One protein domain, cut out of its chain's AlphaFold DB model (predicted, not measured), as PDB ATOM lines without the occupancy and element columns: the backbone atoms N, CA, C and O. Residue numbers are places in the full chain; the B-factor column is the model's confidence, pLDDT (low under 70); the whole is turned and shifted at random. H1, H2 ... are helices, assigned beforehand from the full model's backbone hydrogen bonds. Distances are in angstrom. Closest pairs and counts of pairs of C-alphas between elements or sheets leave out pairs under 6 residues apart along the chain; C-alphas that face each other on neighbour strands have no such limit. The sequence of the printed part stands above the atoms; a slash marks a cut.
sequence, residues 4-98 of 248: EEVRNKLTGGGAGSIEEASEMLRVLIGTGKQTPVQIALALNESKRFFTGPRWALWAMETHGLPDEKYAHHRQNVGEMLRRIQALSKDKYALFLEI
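What this domain is: This is residues 4 to 98 of the 248 residues of an uncharacterized protein of Lentisphaerae bacterium ADurb.Bin242 (UniProt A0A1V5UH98). H3 forms the core of a ball of helices, with the long H5 crossing it nearly at right angles on one side and H2 folded back beside it on the other. H1 packs on H3, while H4 and H6 pack on opposite ends of H5, H6 folding back on it as a short hairpin. The printed part has 95 residues with six named helices, H1 to H6 in chain order, and no named strand; its class is all helix. It is compact, with a radius of gyration of the C-alphas of 12.4 A, and spans 35 by 27 by 23 A.

How they stand to each other: H1, residues 4 to 12, touches H3, residues 36 to 49, at residues 38 to 42 alone; their closest C-alphas, of Leu 10 and Leu 41, are 6.8 A apart. H2, residues 18 to 30, forms a helical hairpin with H3, at a shallow tilt of 19 degrees, opposite ways; the closest C-alphas, of Ala 21 and Ser 46, are 5.1 A apart. H5, residues 68 to 87, touches H3 about perpendicular, at 89 degrees, with the C-alphas of Leu 41 and Gly 78 closest at 4.1 A. H4, residues 55 to 63, touches H5 at residues 68 to 72 alone, with the C-alphas of Ala 56 and Glu 68 closest at 4.9 A. H6, residues 89 to 96, forms a helical hairpin with H5, touching its residues 81 to 85 alone; the C-alphas of Gln 85 and Tyr 92 are closest, 5.0 A apart. H1 and H5 are apart. In H1 to H6 every O i to N i+4 pair is within hydrogen-bond range.

Where its parts are: H1 begins at C-alpha 4, (-1.722, 38.923, 28.914). H2 measures 17.9 A, H3 20.4 A and H5 28.9 A from first to last C-alpha. H6 ends at C-alpha 96, (2.883, 52.438, 33.848).

The domain as a whole: The C-alphas of Glu 61 and Asp 90 are farthest apart, 35.3 A. The printed part has no cut, and its five links between helices are tight. Residues 32 to 34 have pLDDT under 70.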
ATOM      1  N   GLU A   4      -1.233  37.898  29.841       88.31
ATOM      2  CA  GLU A   4      -1.722  38.923  28.914       88.31
ATOM      3  C   GLU A   4      -3.150  39.366  29.242       88.31
ATOM      4  O   GLU A   4      -3.448  40.559  29.205       88.31
ATOM      5  N   GLU A   5      -4.014  38.431  29.646       89.31
ATOM      6  CA  GLU A   5      -5.356  38.747  30.145       89.31
ATOM      7  C   GLU A   5      -5.292  39.643  31.384       89.31
ATOM      8  O   GLU A   5      -5.960  40.678  31.419       89.31
ATOM      9  N   VAL A   6      -4.443  39.304  32.364       89.69
ATOM     10  CA  VAL A   6      -4.249  40.125  33.570       89.69
ATOM     11  C   VAL A   6      -3.758  41.524  33.195       89.69
ATOM     12  O   VAL A   6      -4.318  42.521  33.653       89.69
ATOM     13  N   ARG A   7      -2.733  41.618  32.339       87.50
ATOM     14  CA  ARG A   7      -2.149  42.893  31.907       87.50
ATOM     15  C   ARG A   7      -3.192  43.782  31.232       87.50
ATOM     16  O   ARG A   7      -3.380  44.920  31.653       87.50
ATOM     17  N   ASN A   8      -3.901  43.256  30.236       87.25
ATOM     18  CA  ASN A   8      -4.931  43.999  29.507       87.25
ATOM     19  C   ASN A   8      -6.045  44.474  30.443       87.25
ATOM     20  O   ASN A   8      -6.506  45.615  30.356       87.25
ATOM     21  N   LYS A   9      -6.440  43.617  31.386       89.06
ATOM     22  CA  LYS A   9      -7.504  43.926  32.331       89.06
ATOM     23  C   LYS A   9      -7.103  45.021  33.319       89.06
ATOM     24  O   LYS A   9      -7.883  45.943  33.554       89.06
ATOM     25  N   LEU A  10      -5.873  44.998  33.832       86.69
ATOM     26  CA  LEU A  10      -5.360  46.054  34.709       86.69
ATOM     27  C   LEU A  10      -5.178  47.397  33.982       86.69
ATOM     28  O   LEU A  10      -5.409  48.443  34.591       86.69
ATOM     29  N   THR A  11      -4.861  47.387  32.685       81.44
ATOM     30  CA  THR A  11      -4.797  48.607  31.864       81.44
ATOM     31  C   THR A  11      -6.185  49.198  31.580       81.44
ATOM     32  O   THR A  11      -6.326  50.418  31.541       81.44
ATOM     33  N   GLY A  12      -7.218  48.361  31.407       72.31
ATOM     34  CA  GLY A  12      -8.541  48.786  30.929       72.31
ATOM     35  C   GLY A  12      -9.643  48.982  31.980       72.31
ATOM     36  O   GLY A  12     -10.444  49.901  31.823       72.31
ATOM     37  N   GLY A  13      -9.714  48.158  33.035       70.50
ATOM     38  CA  GLY A  13     -10.888  48.162  33.933       70.50
ATOM     39  C   GLY A  13     -10.729  47.545  35.329       70.50
ATOM     40  O   GLY A  13     -11.601  47.745  36.170       70.50
ATOM     41  N   GLY A  14      -9.624  46.853  35.616       83.00
ATOM     42  CA  GLY A  14      -9.385  46.230  36.923       83.00
ATOM     43  C   GLY A  14     -10.176  44.940  37.153       83.00
ATOM     44  O   GLY A  14     -10.696  44.338  36.212       83.00
ATOM     45  N   ALA A  15     -10.211  44.481  38.403       87.81
ATOM     46  CA  ALA A  15     -10.919  43.259  38.779       87.81
ATOM     47  C   ALA A  15     -12.394  43.559  39.085       87.81
ATOM     48  O   ALA A  15     -12.725  44.657  39.531       87.81
ATOM     49  N   GLY A  16     -13.275  42.583  38.869       88.75
ATOM     50  CA  GLY A  16     -14.694  42.655  39.227       88.75
ATOM     51  C   GLY A  16     -15.024  42.102  40.616       88.75
ATOM     52  O   GLY A  16     -16.102  42.384  41.134       88.75
ATOM     53  N   SER A  17     -14.122  41.323  41.219       92.50
ATOM     54  CA  SER A  17     -14.310  40.720  42.542       92.50
ATOM     55  C   SER A  17     -12.979  40.454  43.254       92.50
ATOM     56  O   SER A  17     -11.900  40.608  42.669       92.50
ATOM     57  N   ILE A  18     -13.049  40.031  44.521       93.81
ATOM     58  CA  ILE A  18     -11.869  39.648  45.307       93.81
ATOM     59  C   ILE A  18     -11.224  38.360  44.781       93.81
ATOM     60  O   ILE A  18     -10.000  38.277  44.716       93.81
ATOM     61  N   GLU A  19     -12.023  37.383  44.348       94.06
ATOM     62  CA  GLU A  19     -11.544  36.124  43.765       94.06
ATOM     63  C   GLU A  19     -10.763  36.405  42.488       94.06
ATOM     64  O   GLU A  19      -9.689  35.846  42.266       94.06
ATOM     65  N   GLU A  20     -11.280  37.325  41.674       93.88
ATOM     66  CA  GLU A  20     -10.620  37.713  40.446       93.88
ATOM     67  C   GLU A  20      -9.318  38.475  40.720       93.88
ATOM     68  O   GLU A  20      -8.291  38.160  40.119       93.88
ATOM     69  N   ALA A  21      -9.320  39.428  41.655       93.31
ATOM     70  CA  ALA A  21      -8.105  40.140  42.053       93.31
ATOM     71  C   ALA A  21      -7.040  39.188  42.635       93.31
ATOM     72  O   ALA A  21      -5.854  39.310  42.324       93.31
ATOM     73  N   SER A  22      -7.463  38.202  43.429       94.00
ATOM     74  CA  SER A  22      -6.603  37.147  43.975       94.00
ATOM     75  C   SER A  22      -6.000  36.272  42.870       94.00
ATOM     76  O   SER A  22      -4.808  35.960  42.905       94.00
ATOM     77  N   GLU A  23      -6.787  35.892  41.862       93.81
ATOM     78  CA  GLU A  23      -6.290  35.134  40.709       93.81
ATOM     79  C   GLU A  23      -5.284  35.952  39.881       93.81
ATOM     80  O   GLU A  23      -4.234  35.430  39.505       93.81
ATOM     81  N   MET A  24      -5.535  37.250  39.667       93.19
ATOM     82  CA  MET A  24      -4.557  38.145  39.033       93.19
ATOM     83  C   MET A  24      -3.232  38.174  39.806       93.19
ATOM     84  O   MET A  24      -2.167  38.056  39.201       93.19
ATOM     85  N   LEU A  25      -3.283  38.292  41.138       93.06
ATOM     86  CA  LEU A  25      -2.093  38.303  41.993       93.06
ATOM     87  C   LEU A  25      -1.306  36.994  41.903       93.06
ATOM     88  O   LEU A  25      -0.085  37.040  41.759       93.06
ATOM     89  N   ARG A  26      -1.981  35.835  41.905       92.50
ATOM     90  CA  ARG A  26      -1.311  34.536  41.708       92.50
ATOM     91  C   ARG A  26      -0.569  34.470  40.380       92.50
ATOM     92  O   ARG A  26       0.577  34.036  40.353       92.50
ATOM     93  N   VAL A  27      -1.198  34.911  39.290       92.50
ATOM     94  CA  VAL A  27      -0.576  34.898  37.958       92.50
ATOM     95  C   VAL A  27       0.639  35.829  37.911       92.50
ATOM     96  O   VAL A  27       1.697  35.448  37.411       92.50
ATOM     97  N   LEU A  28       0.522  37.043  38.451       91.19
ATOM     98  CA  LEU A  28       1.611  38.025  38.433       91.19
ATOM     99  C   LEU A  28       2.810  37.587  39.278       91.19
ATOM    100  O   LEU A  28       3.948  37.710  38.832       91.19
ATOM    101  N   ILE A  29       2.562  37.037  40.466       88.44
ATOM    102  CA  ILE A  29       3.618  36.585  41.380       88.44
ATOM    103  C   ILE A  29       4.235  35.268  40.890       88.44
ATOM    104  O   ILE A  29       5.453  35.112  40.908       88.44
ATOM    105  N   GLY A  30       3.417  34.338  40.387       83.81
ATOM    106  CA  GLY A  30       3.864  33.010  39.958       83.81
ATOM    107  C   GLY A  30       4.622  32.980  38.628       83.81
ATOM    108  O   GLY A  30       5.384  32.051  38.383       83.81
ATOM    109  N   THR A  31       4.458  33.986  37.761       78.88
ATOM    110  CA  THR A  31       5.125  34.014  36.443       78.88
ATOM    111  C   THR A  31       6.595  34.440  36.492       78.88
ATOM    112  O   THR A  31       7.273  34.357  35.468       78.88
ATOM    113  N   GLY A  32       7.103  34.919  37.636       64.19
ATOM    114  CA  GLY A  32       8.504  35.335  37.807       64.19
ATOM    115  C   GLY A  32       8.938  36.538  36.956       64.19
ATOM    116  O   GLY A  32      10.095  36.954  37.006       64.19
ATOM    117  N   LYS A  33       8.026  37.123  36.169       69.62
ATOM    118  CA  LYS A  33       8.268  38.334  35.380       69.62
ATOM    119  C   LYS A  33       8.291  39.549  36.309       69.62
ATOM    120  O   LYS A  33       7.458  39.653  37.210       69.62
ATOM    121  N   GLN A  34       9.196  40.502  36.064       64.19
ATOM    122  CA  GLN A  34       9.207  41.782  36.779       64.19
ATOM    123  C   GLN A  34       7.938  42.583  36.454       64.19
ATOM    124  O   GLN A  34       7.898  43.363  35.508       64.19
ATOM    125  N   THR A  35       6.896  42.390  37.264       85.19
ATOM    126  CA  THR A  35       5.592  43.053  37.140       85.19
ATOM    127  C   THR A  35       5.186  43.886  38.369       85.19
ATOM    128  O   THR A  35       4.007  43.897  38.734       85.19
ATOM    129  N   PRO A  36       6.103  44.611  39.057       89.25
ATOM    130  CA  PRO A  36       5.736  45.271  40.312       89.25
ATOM    131  C   PRO A  36       4.583  46.279  40.195       89.25
ATOM    132  O   PRO A  36       3.811  46.428  41.139       89.25
ATOM    133  N   VAL A  37       4.450  46.953  39.047       91.31
ATOM    134  CA  VAL A  37       3.369  47.919  38.788       91.31
ATOM    135  C   VAL A  37       2.023  47.210  38.658       91.31
ATOM    136  O   VAL A  37       1.041  47.633  39.264       91.31
ATOM    137  N   GLN A  38       1.968  46.091  37.934       92.19
ATOM    138  CA  GLN A  38       0.749  45.292  37.825       92.19
ATOM    139  C   GLN A  38       0.368  44.670  39.174       92.19
ATOM    140  O   GLN A  38      -0.813  44.651  39.515       92.19
ATOM    141  N   ILE A  39       1.347  44.229  39.971       93.00
ATOM    142  CA  ILE A  39       1.106  43.730  41.334       93.00
ATOM    143  C   ILE A  39       0.508  44.838  42.211       93.00
ATOM    144  O   ILE A  39      -0.477  44.595  42.901       93.00
ATOM    145  N   ALA A  40       1.044  46.060  42.152       95.00
ATOM    146  CA  ALA A  40       0.497  47.210  42.877       95.00
ATOM    147  C   ALA A  40      -0.968  47.494  42.499       95.00
ATOM    148  O   ALA A  40      -1.817  47.658  43.377       95.00
ATOM    149  N   LEU A  41      -1.288  47.480  41.200       94.56
ATOM    150  CA  LEU A  41      -2.660  47.654  40.719       94.56
ATOM    151  C   LEU A  41      -3.585  46.531  41.204       94.56
ATOM    152  O   LEU A  41      -4.662  46.819  41.721       94.56
ATOM    153  N   ALA A  42      -3.169  45.267  41.092       94.38
ATOM    154  CA  ALA A  42      -3.965  44.123  41.536       94.38
ATOM    155  C   ALA A  42      -4.175  44.107  43.063       94.38
ATOM    156  O   ALA A  42      -5.262  43.770  43.533       94.38
ATOM    157  N   LEU A  43      -3.184  44.548  43.847       95.44
ATOM    158  CA  LEU A  43      -3.337  44.735  45.291       95.44
ATOM    159  C   LEU A  43      -4.383  45.805  45.605       95.44
ATOM    160  O   LEU A  43      -5.252  45.565  46.442       95.44
ATOM    161  N   ASN A  44      -4.371  46.934  44.895       95.88
ATOM    162  CA  ASN A  44      -5.407  47.951  45.049       95.88
ATOM    163  C   ASN A  44      -6.809  47.434  44.688       95.88
ATOM    164  O   ASN A  44      -7.763  47.696  45.418       95.88
ATOM    165  N   GLU A  45      -6.937  46.638  43.622       94.75
ATOM    166  CA  GLU A  45      -8.205  45.971  43.300       94.75
ATOM    167  C   GLU A  45      -8.663  45.042  44.427       94.75
ATOM    168  O   GLU A  45      -9.812  45.112  44.854       94.75
ATOM    169  N   SER A  46      -7.765  44.210  44.960       94.81
ATOM    170  CA  SER A  46      -8.115  43.298  46.052       94.81
ATOM    171  C   SER A  46      -8.562  44.061  47.303       94.81
ATOM    172  O   SER A  46      -9.558  43.697  47.924       94.81
ATOM    173  N   LYS A  47      -7.902  45.182  47.636       95.19
ATOM    174  CA  LYS A  47      -8.275  46.011  48.786       95.19
ATOM    175  C   LYS A  47      -9.675  46.598  48.632       95.19
ATOM    176  O   LYS A  47     -10.402  46.659  49.620       95.19
ATOM    177  N   ARG A  48     -10.065  46.985  47.411       92.94
ATOM    178  CA  ARG A  48     -11.397  47.528  47.099       92.94
ATOM    179  C   ARG A  48     -12.528  46.547  47.417       92.94
ATOM    180  O   ARG A  48     -13.590  46.983  47.848       92.94
ATOM    181  N   PHE A  49     -12.309  45.249  47.209       91.88
ATOM    182  CA  PHE A  49     -13.327  44.213  47.427       91.88
ATOM    183  C   PHE A  49     -13.221  43.504  48.782       91.88
ATOM    184  O   PHE A  49     -14.116  42.745  49.145       91.88
ATOM    185  N   PHE A  50     -12.145  43.725  49.538       91.94
ATOM    186  CA  PHE A  50     -11.919  43.015  50.789       91.94
ATOM    187  C   PHE A  50     -12.737  43.604  51.945       91.94
ATOM    188  O   PHE A  50     -12.472  44.703  52.438       91.94
ATOM    189  N   THR A  51     -13.696  42.827  52.439       82.44
ATOM    190  CA  THR A  51     -14.586  43.176  53.550       82.44
ATOM    191  C   THR A  51     -13.989  42.733  54.888       82.44
ATOM    192  O   THR A  51     -14.466  41.818  55.550       82.44
ATOM    193  N   GLY A  52     -12.900  43.373  55.318       82.81
ATOM    194  CA  GLY A  52     -12.315  43.077  56.626       82.81
ATOM    195  C   GLY A  52     -11.140  43.975  57.019       82.81
ATOM    196  O   GLY A  52     -10.474  44.554  56.154       82.81
ATOM    197  N   PRO A  53     -10.837  44.080  58.327       81.56
ATOM    198  CA  PRO A  53      -9.769  44.949  58.822       81.56
ATOM    199  C   PRO A  53      -8.360  44.413  58.518       81.56
ATOM    200  O   PRO A  53      -7.397  45.167  58.585       81.56
ATOM    201  N   ARG A  54      -8.227  43.131  58.151       92.12
ATOM    202  CA  ARG A  54      -6.943  42.421  57.994       92.12
ATOM    203  C   ARG A  54      -6.577  42.115  56.538       92.12
ATOM    204  O   ARG A  54      -6.062  41.045  56.237       92.12
ATOM    205  N   TRP A  55      -6.855  43.048  55.626       96.00
ATOM    206  CA  TRP A  55      -6.538  42.868  54.202       96.00
ATOM    207  C   TRP A  55      -5.044  42.612  53.954       96.00
ATOM    208  O   TRP A  55      -4.705  41.730  53.174       96.00
ATOM    209  N   ALA A  56      -4.151  43.359  54.611       93.94
ATOM    210  CA  ALA A  56      -2.714  43.227  54.377       93.94
ATOM    211  C   ALA A  56      -2.181  41.872  54.865       93.94
ATOM    212  O   ALA A  56      -1.430  41.226  54.137       93.94
ATOM    213  N   LEU A  57      -2.642  41.411  56.034       94.75
ATOM    214  CA  LEU A  57      -2.363  40.066  56.534       94.75
ATOM    215  C   LEU A  57      -2.875  38.993  55.562       94.75
ATOM    216  O   LEU A  57      -2.114  38.114  55.175       94.75
ATOM    217  N   TRP A  58      -4.123  39.113  55.092       95.25
ATOM    218  CA  TRP A  58      -4.676  38.207  54.080       95.25
ATOM    219  C   TRP A  58      -3.826  38.186  52.804       95.25
ATOM    220  O   TRP A  58      -3.521  37.112  52.293       95.25
ATOM    221  N   ALA A  59      -3.418  39.350  52.294       93.75
ATOM    222  CA  ALA A  59      -2.616  39.439  51.080       93.75
ATOM    223  C   ALA A  59      -1.225  38.816  51.277       93.75
ATOM    224  O   ALA A  59      -0.725  38.130  50.387       93.75
ATOM    225  N   MET A  60      -0.620  39.020  52.450       94.56
ATOM    226  CA  MET A  60       0.655  38.423  52.838       94.56
ATOM    227  C   MET A  60       0.564  36.896  52.896       94.56
ATOM    228  O   MET A  60       1.324  36.220  52.210       94.56
ATOM    229  N   GLU A  61      -0.397  36.359  53.649       94.06
ATOM    230  CA  GLU A  61      -0.582  34.915  53.833       94.06
ATOM    231  C   GLU A  61      -1.000  34.211  52.533       94.06
ATOM    232  O   GLU A  61      -0.495  33.136  52.216       94.06
ATOM    233  N   THR A  62      -1.886  34.825  51.743       92.81
ATOM    234  CA  THR A  62      -2.455  34.209  50.528       92.81
ATOM    235  C   THR A  62      -1.502  34.259  49.336       92.81
ATOM    236  O   THR A  62      -1.522  33.366  48.487       92.81
ATOM    237  N   HIS A  63      -0.687  35.313  49.238       91.62
ATOM    238  CA  HIS A  63       0.143  35.577  48.060       91.62
ATOM    239  C   HIS A  63       1.649  35.579  48.346       91.62
ATOM    240  O   HIS A  63       2.433  35.831  47.432       91.62
ATOM    241  N   GLY A  64       2.065  35.287  49.581       89.38
ATOM    242  CA  GLY A  64       3.475  35.189  49.960       89.38
ATOM    243  C   GLY A  64       4.216  36.524  49.886       89.38
ATOM    244  O   GLY A  64       5.382  36.560  49.490       89.38
ATOM    245  N   LEU A  65       3.543  37.635  50.207       90.38
ATOM    246  CA  LEU A  65       4.212  38.936  50.273       90.38
ATOM    247  C   LEU A  65       5.167  38.980  51.481       90.38
ATOM    248  O   LEU A  65       4.905  38.302  52.471       90.38
ATOM    249  N   PRO A  66       6.246  39.785  51.443       90.50
ATOM    250  CA  PRO A  66       7.241  39.800  52.517       90.50
ATOM    251  C   PRO A  66       6.685  40.202  53.889       90.50
ATOM    252  O   PRO A  66       7.053  39.603  54.893       90.50
ATOM    253  N   ASP A  67       5.827  41.225  53.927       94.00
ATOM    254  CA  ASP A  67       5.188  41.734  55.140       94.00
ATOM    255  C   ASP A  67       3.948  42.601  54.806       94.00
ATOM    256  O   ASP A  67       3.700  42.970  53.650       94.00
ATOM    257  N   GLU A  68       3.157  42.952  55.829       94.56
ATOM    258  CA  GLU A  68       1.978  43.823  55.684       94.56
ATOM    259  C   GLU A  68       2.333  45.236  55.197       94.56
ATOM    260  O   GLU A  68       1.566  45.873  54.470       94.56
ATOM    261  N   LYS A  69       3.516  45.743  55.567       93.19
ATOM    262  CA  LYS A  69       3.970  47.085  55.191       93.19
ATOM    263  C   LYS A  69       4.231  47.171  53.690       93.19
ATOM    264  O   LYS A  69       3.862  48.161  53.061       93.19
ATOM    265  N   TYR A  70       4.818  46.136  53.106       91.88
ATOM    266  CA  TYR A  70       5.020  45.975  51.678       91.88
ATOM    267  C   TYR A  70       3.676  45.937  50.953       91.88
ATOM    268  O   TYR A  70       3.503  46.651  49.963       91.88
ATOM    269  N   ALA A  71       2.710  45.165  51.466       93.19
ATOM    270  CA  ALA A  71       1.364  45.095  50.899       93.19
ATOM    271  C   ALA A  71       0.698  46.482  50.861       93.19
ATOM    272  O   ALA A  71       0.235  46.912  49.804       93.19
ATOM    273  N   HIS A  72       0.732  47.219  51.974       93.44
ATOM    274  CA  HIS A  72       0.213  48.586  52.046       93.44
ATOM    275  C   HIS A  72       0.947  49.554  51.117       93.44
ATOM    276  O   HIS A  72       0.314  50.327  50.403       93.44
ATOM    277  N   HIS A  73       2.277  49.502  51.076       92.06
ATOM    278  CA  HIS A  73       3.058  50.395  50.226       92.06
ATOM    279  C   HIS A  73       2.735  50.197  48.741       92.06
ATOM    280  O   HIS A  73       2.491  51.160  48.016       92.06
ATOM    281  N   ARG A  74       2.646  48.937  48.299       94.44
ATOM    282  CA  ARG A  74       2.255  48.597  46.926       94.44
ATOM    283  C   ARG A  74       0.806  48.962  46.633       94.44
ATOM    284  O   ARG A  74       0.529  49.458  45.544       94.44
ATOM    285  N   GLN A  75      -0.105  48.765  47.582       95.19
ATOM    286  CA  GLN A  75      -1.492  49.185  47.410       95.19
ATOM    287  C   GLN A  75      -1.614  50.702  47.246       95.19
ATOM    288  O   GLN A  75      -2.325  51.125  46.343       95.19
ATOM    289  N   ASN A  76      -0.868  51.504  48.012       94.81
ATOM    290  CA  ASN A  76      -0.854  52.964  47.859       94.81
ATOM    291  C   ASN A  76      -0.384  53.396  46.462       94.81
ATOM    292  O   ASN A  76      -0.953  54.315  45.875       94.81
ATOM    293  N   VAL A  77       0.623  52.719  45.894       96.19
ATOM    294  CA  VAL A  77       1.016  52.957  44.495       96.19
ATOM    295  C   VAL A  77      -0.139  52.631  43.550       96.19
ATOM    296  O   VAL A  77      -0.457  53.434  42.674       96.19
ATOM    297  N   GLY A  78      -0.784  51.476  43.725       95.69
ATOM    298  CA  GLY A  78      -1.931  51.079  42.911       95.69
ATOM    299  C   GLY A  78      -3.092  52.074  42.998       95.69
ATOM    300  O   GLY A  78      -3.687  52.411  41.977       95.69
ATOM    301  N   GLU A  79      -3.377  52.591  44.192       95.50
ATOM    302  CA  GLU A  79      -4.400  53.612  44.420       95.50
ATOM    303  C   GLU A  79      -4.063  54.917  43.696       95.50
ATOM    304  O   GLU A  79      -4.882  55.421  42.922       95.50
ATOM    305  N   MET A  80      -2.838  55.424  43.871       95.62
ATOM    306  CA  MET A  80      -2.346  56.612  43.172       95.62
ATOM    307  C   MET A  80      -2.484  56.452  41.650       95.62
ATOM    308  O   MET A  80      -3.004  57.340  40.975       95.62
ATOM    309  N   LEU A  81      -2.079  55.303  41.101       94.88
ATOM    310  CA  LEU A  81      -2.182  55.013  39.670       94.88
ATOM    311  C   LEU A  81      -3.639  54.970  39.185       94.88
ATOM    312  O   LEU A  81      -3.941  55.524  38.127       94.88
ATOM    313  N   ARG A  82      -4.563  54.380  39.955       93.31
ATOM    314  CA  ARG A  82      -6.000  54.384  39.626       93.31
ATOM    315  C   ARG A  82      -6.602  55.781  39.650       93.31
ATOM    316  O   ARG A  82      -7.416  56.110  38.787       93.31
ATOM    317  N   ARG A  83      -6.185  56.627  40.592       92.94
ATOM    318  CA  ARG A  83      -6.594  58.037  40.616       92.94
ATOM    319  C   ARG A  83      -6.074  58.779  39.389       92.94
ATOM    320  O   ARG A  83      -6.850  59.478  38.748       92.94
ATOM    321  N   ILE A  84      -4.820  58.564  38.992       92.00
ATOM    322  CA  ILE A  84      -4.258  59.142  37.761       92.00
ATOM    323  C   ILE A  84      -5.033  58.665  36.525       92.00
ATOM    324  O   ILE A  84      -5.375  59.485  35.676       92.00
ATOM    325  N   GLN A  85      -5.371  57.375  36.452       91.88
ATOM    326  CA  GLN A  85      -6.172  56.805  35.365       91.88
ATOM    327  C   GLN A  85      -7.530  57.490  35.208       91.88
ATOM    328  O   GLN A  85      -7.941  57.774  34.084       91.88
ATOM    329  N   ALA A  86      -8.210  57.775  36.321       89.44
ATOM    330  CA  ALA A  86      -9.498  58.463  36.311       89.44
ATOM    331  C   ALA A  86      -9.401  59.908  35.782       89.44
ATOM    332  O   ALA A  86     -10.397  60.457  35.322       89.44
ATOM    333  N   LEU A  87      -8.211  60.516  35.831       87.81
ATOM    334  CA  LEU A  87      -7.977  61.907  35.443       87.81
ATOM    335  C   LEU A  87      -7.447  62.047  34.018       87.81
ATOM    336  O   LEU A  87      -7.806  62.984  33.311       87.81
ATOM    337  N   SER A  88      -6.543  61.161  33.605       85.44
ATOM    338  CA  SER A  88      -5.926  61.208  32.283       85.44
ATOM    339  C   SER A  88      -5.379  59.839  31.897       85.44
ATOM    340  O   SER A  88      -4.424  59.340  32.497       85.44
ATOM    341  N   LYS A  89      -5.957  59.256  30.840       84.69
ATOM    342  CA  LYS A  89      -5.483  57.993  30.258       84.69
ATOM    343  C   LYS A  89      -4.050  58.109  29.728       84.69
ATOM    344  O   LYS A  89      -3.266  57.189  29.933       84.69
ATOM    345  N   ASP A  90      -3.696  59.248  29.137       83.81
ATOM    346  CA  ASP A  90      -2.359  59.481  28.577       83.81
ATOM    347  C   ASP A  90      -1.291  59.530  29.675       83.81
ATOM    348  O   ASP A  90      -0.264  58.858  29.589       83.81
ATOM    349  N   LYS A  91      -1.563  60.257  30.770       83.56
ATOM    350  CA  LYS A  91      -0.665  60.264  31.935       83.56
ATOM    351  C   LYS A  91      -0.587  58.888  32.580       83.56
ATOM    352  O   LYS A  91       0.482  58.486  33.014       83.56
ATOM    353  N   TYR A  92      -1.693  58.157  32.641       89.50
ATOM    354  CA  TYR A  92      -1.681  56.804  33.183       89.50
ATOM    355  C   TYR A  92      -0.764  55.876  32.386       89.50
ATOM    356  O   TYR A  92       0.065  55.208  32.995       89.50
ATOM    357  N   ALA A  93      -0.841  55.892  31.051       86.19
ATOM    358  CA  ALA A  93       0.052  55.111  30.196       86.19
ATOM    359  C   ALA A  93       1.532  55.430  30.469       86.19
ATOM    360  O   ALA A  93       2.311  54.511  30.699       86.19
ATOM    361  N   LEU A  94       1.884  56.719  30.566       85.50
ATOM    362  CA  LEU A  94       3.236  57.155  30.936       85.50
ATOM    363  C   LEU A  94       3.665  56.584  32.298       85.50
ATOM    364  O   LEU A  94       4.771  56.077  32.451       85.50
ATOM    365  N   PHE A  95       2.789  56.647  33.303       88.81
ATOM    366  CA  PHE A  95       3.111  56.196  34.658       88.81
ATOM    367  C   PHE A  95       3.294  54.680  34.769       88.81
ATOM    368  O   PHE A  95       4.017  54.230  35.657       88.81
ATOM    369  N   LEU A  96       2.684  53.890  33.881       89.06
ATOM    370  CA  LEU A  96       2.883  52.438  33.848       89.06
ATOM    371  C   LEU A  96       4.305  52.038  33.429       89.06
ATOM    372  O   LEU A  96       4.743  50.940  33.769       89.06
ATOM    373  N   GLU A  97       5.025  52.914  32.727       87.12
ATOM    374  CA  GLU A  97       6.406  52.683  32.285       87.12
ATOM    375  C   GLU A  97       7.443  53.073  33.350       87.12
ATOM    376  O   GLU A  97       8.628  52.752  33.237       87.12
ATOM    377  N   ILE A  98       7.012  53.748  34.418       88.38
ATOM    378  CA  ILE A  98       7.907  54.269  35.449       88.38
ATOM    379  C   ILE A  98       8.306  53.145  36.410       88.38
ATOM    380  O   ILE A  98       7.443  52.420  36.914       88.38
TER     381      ILE A  98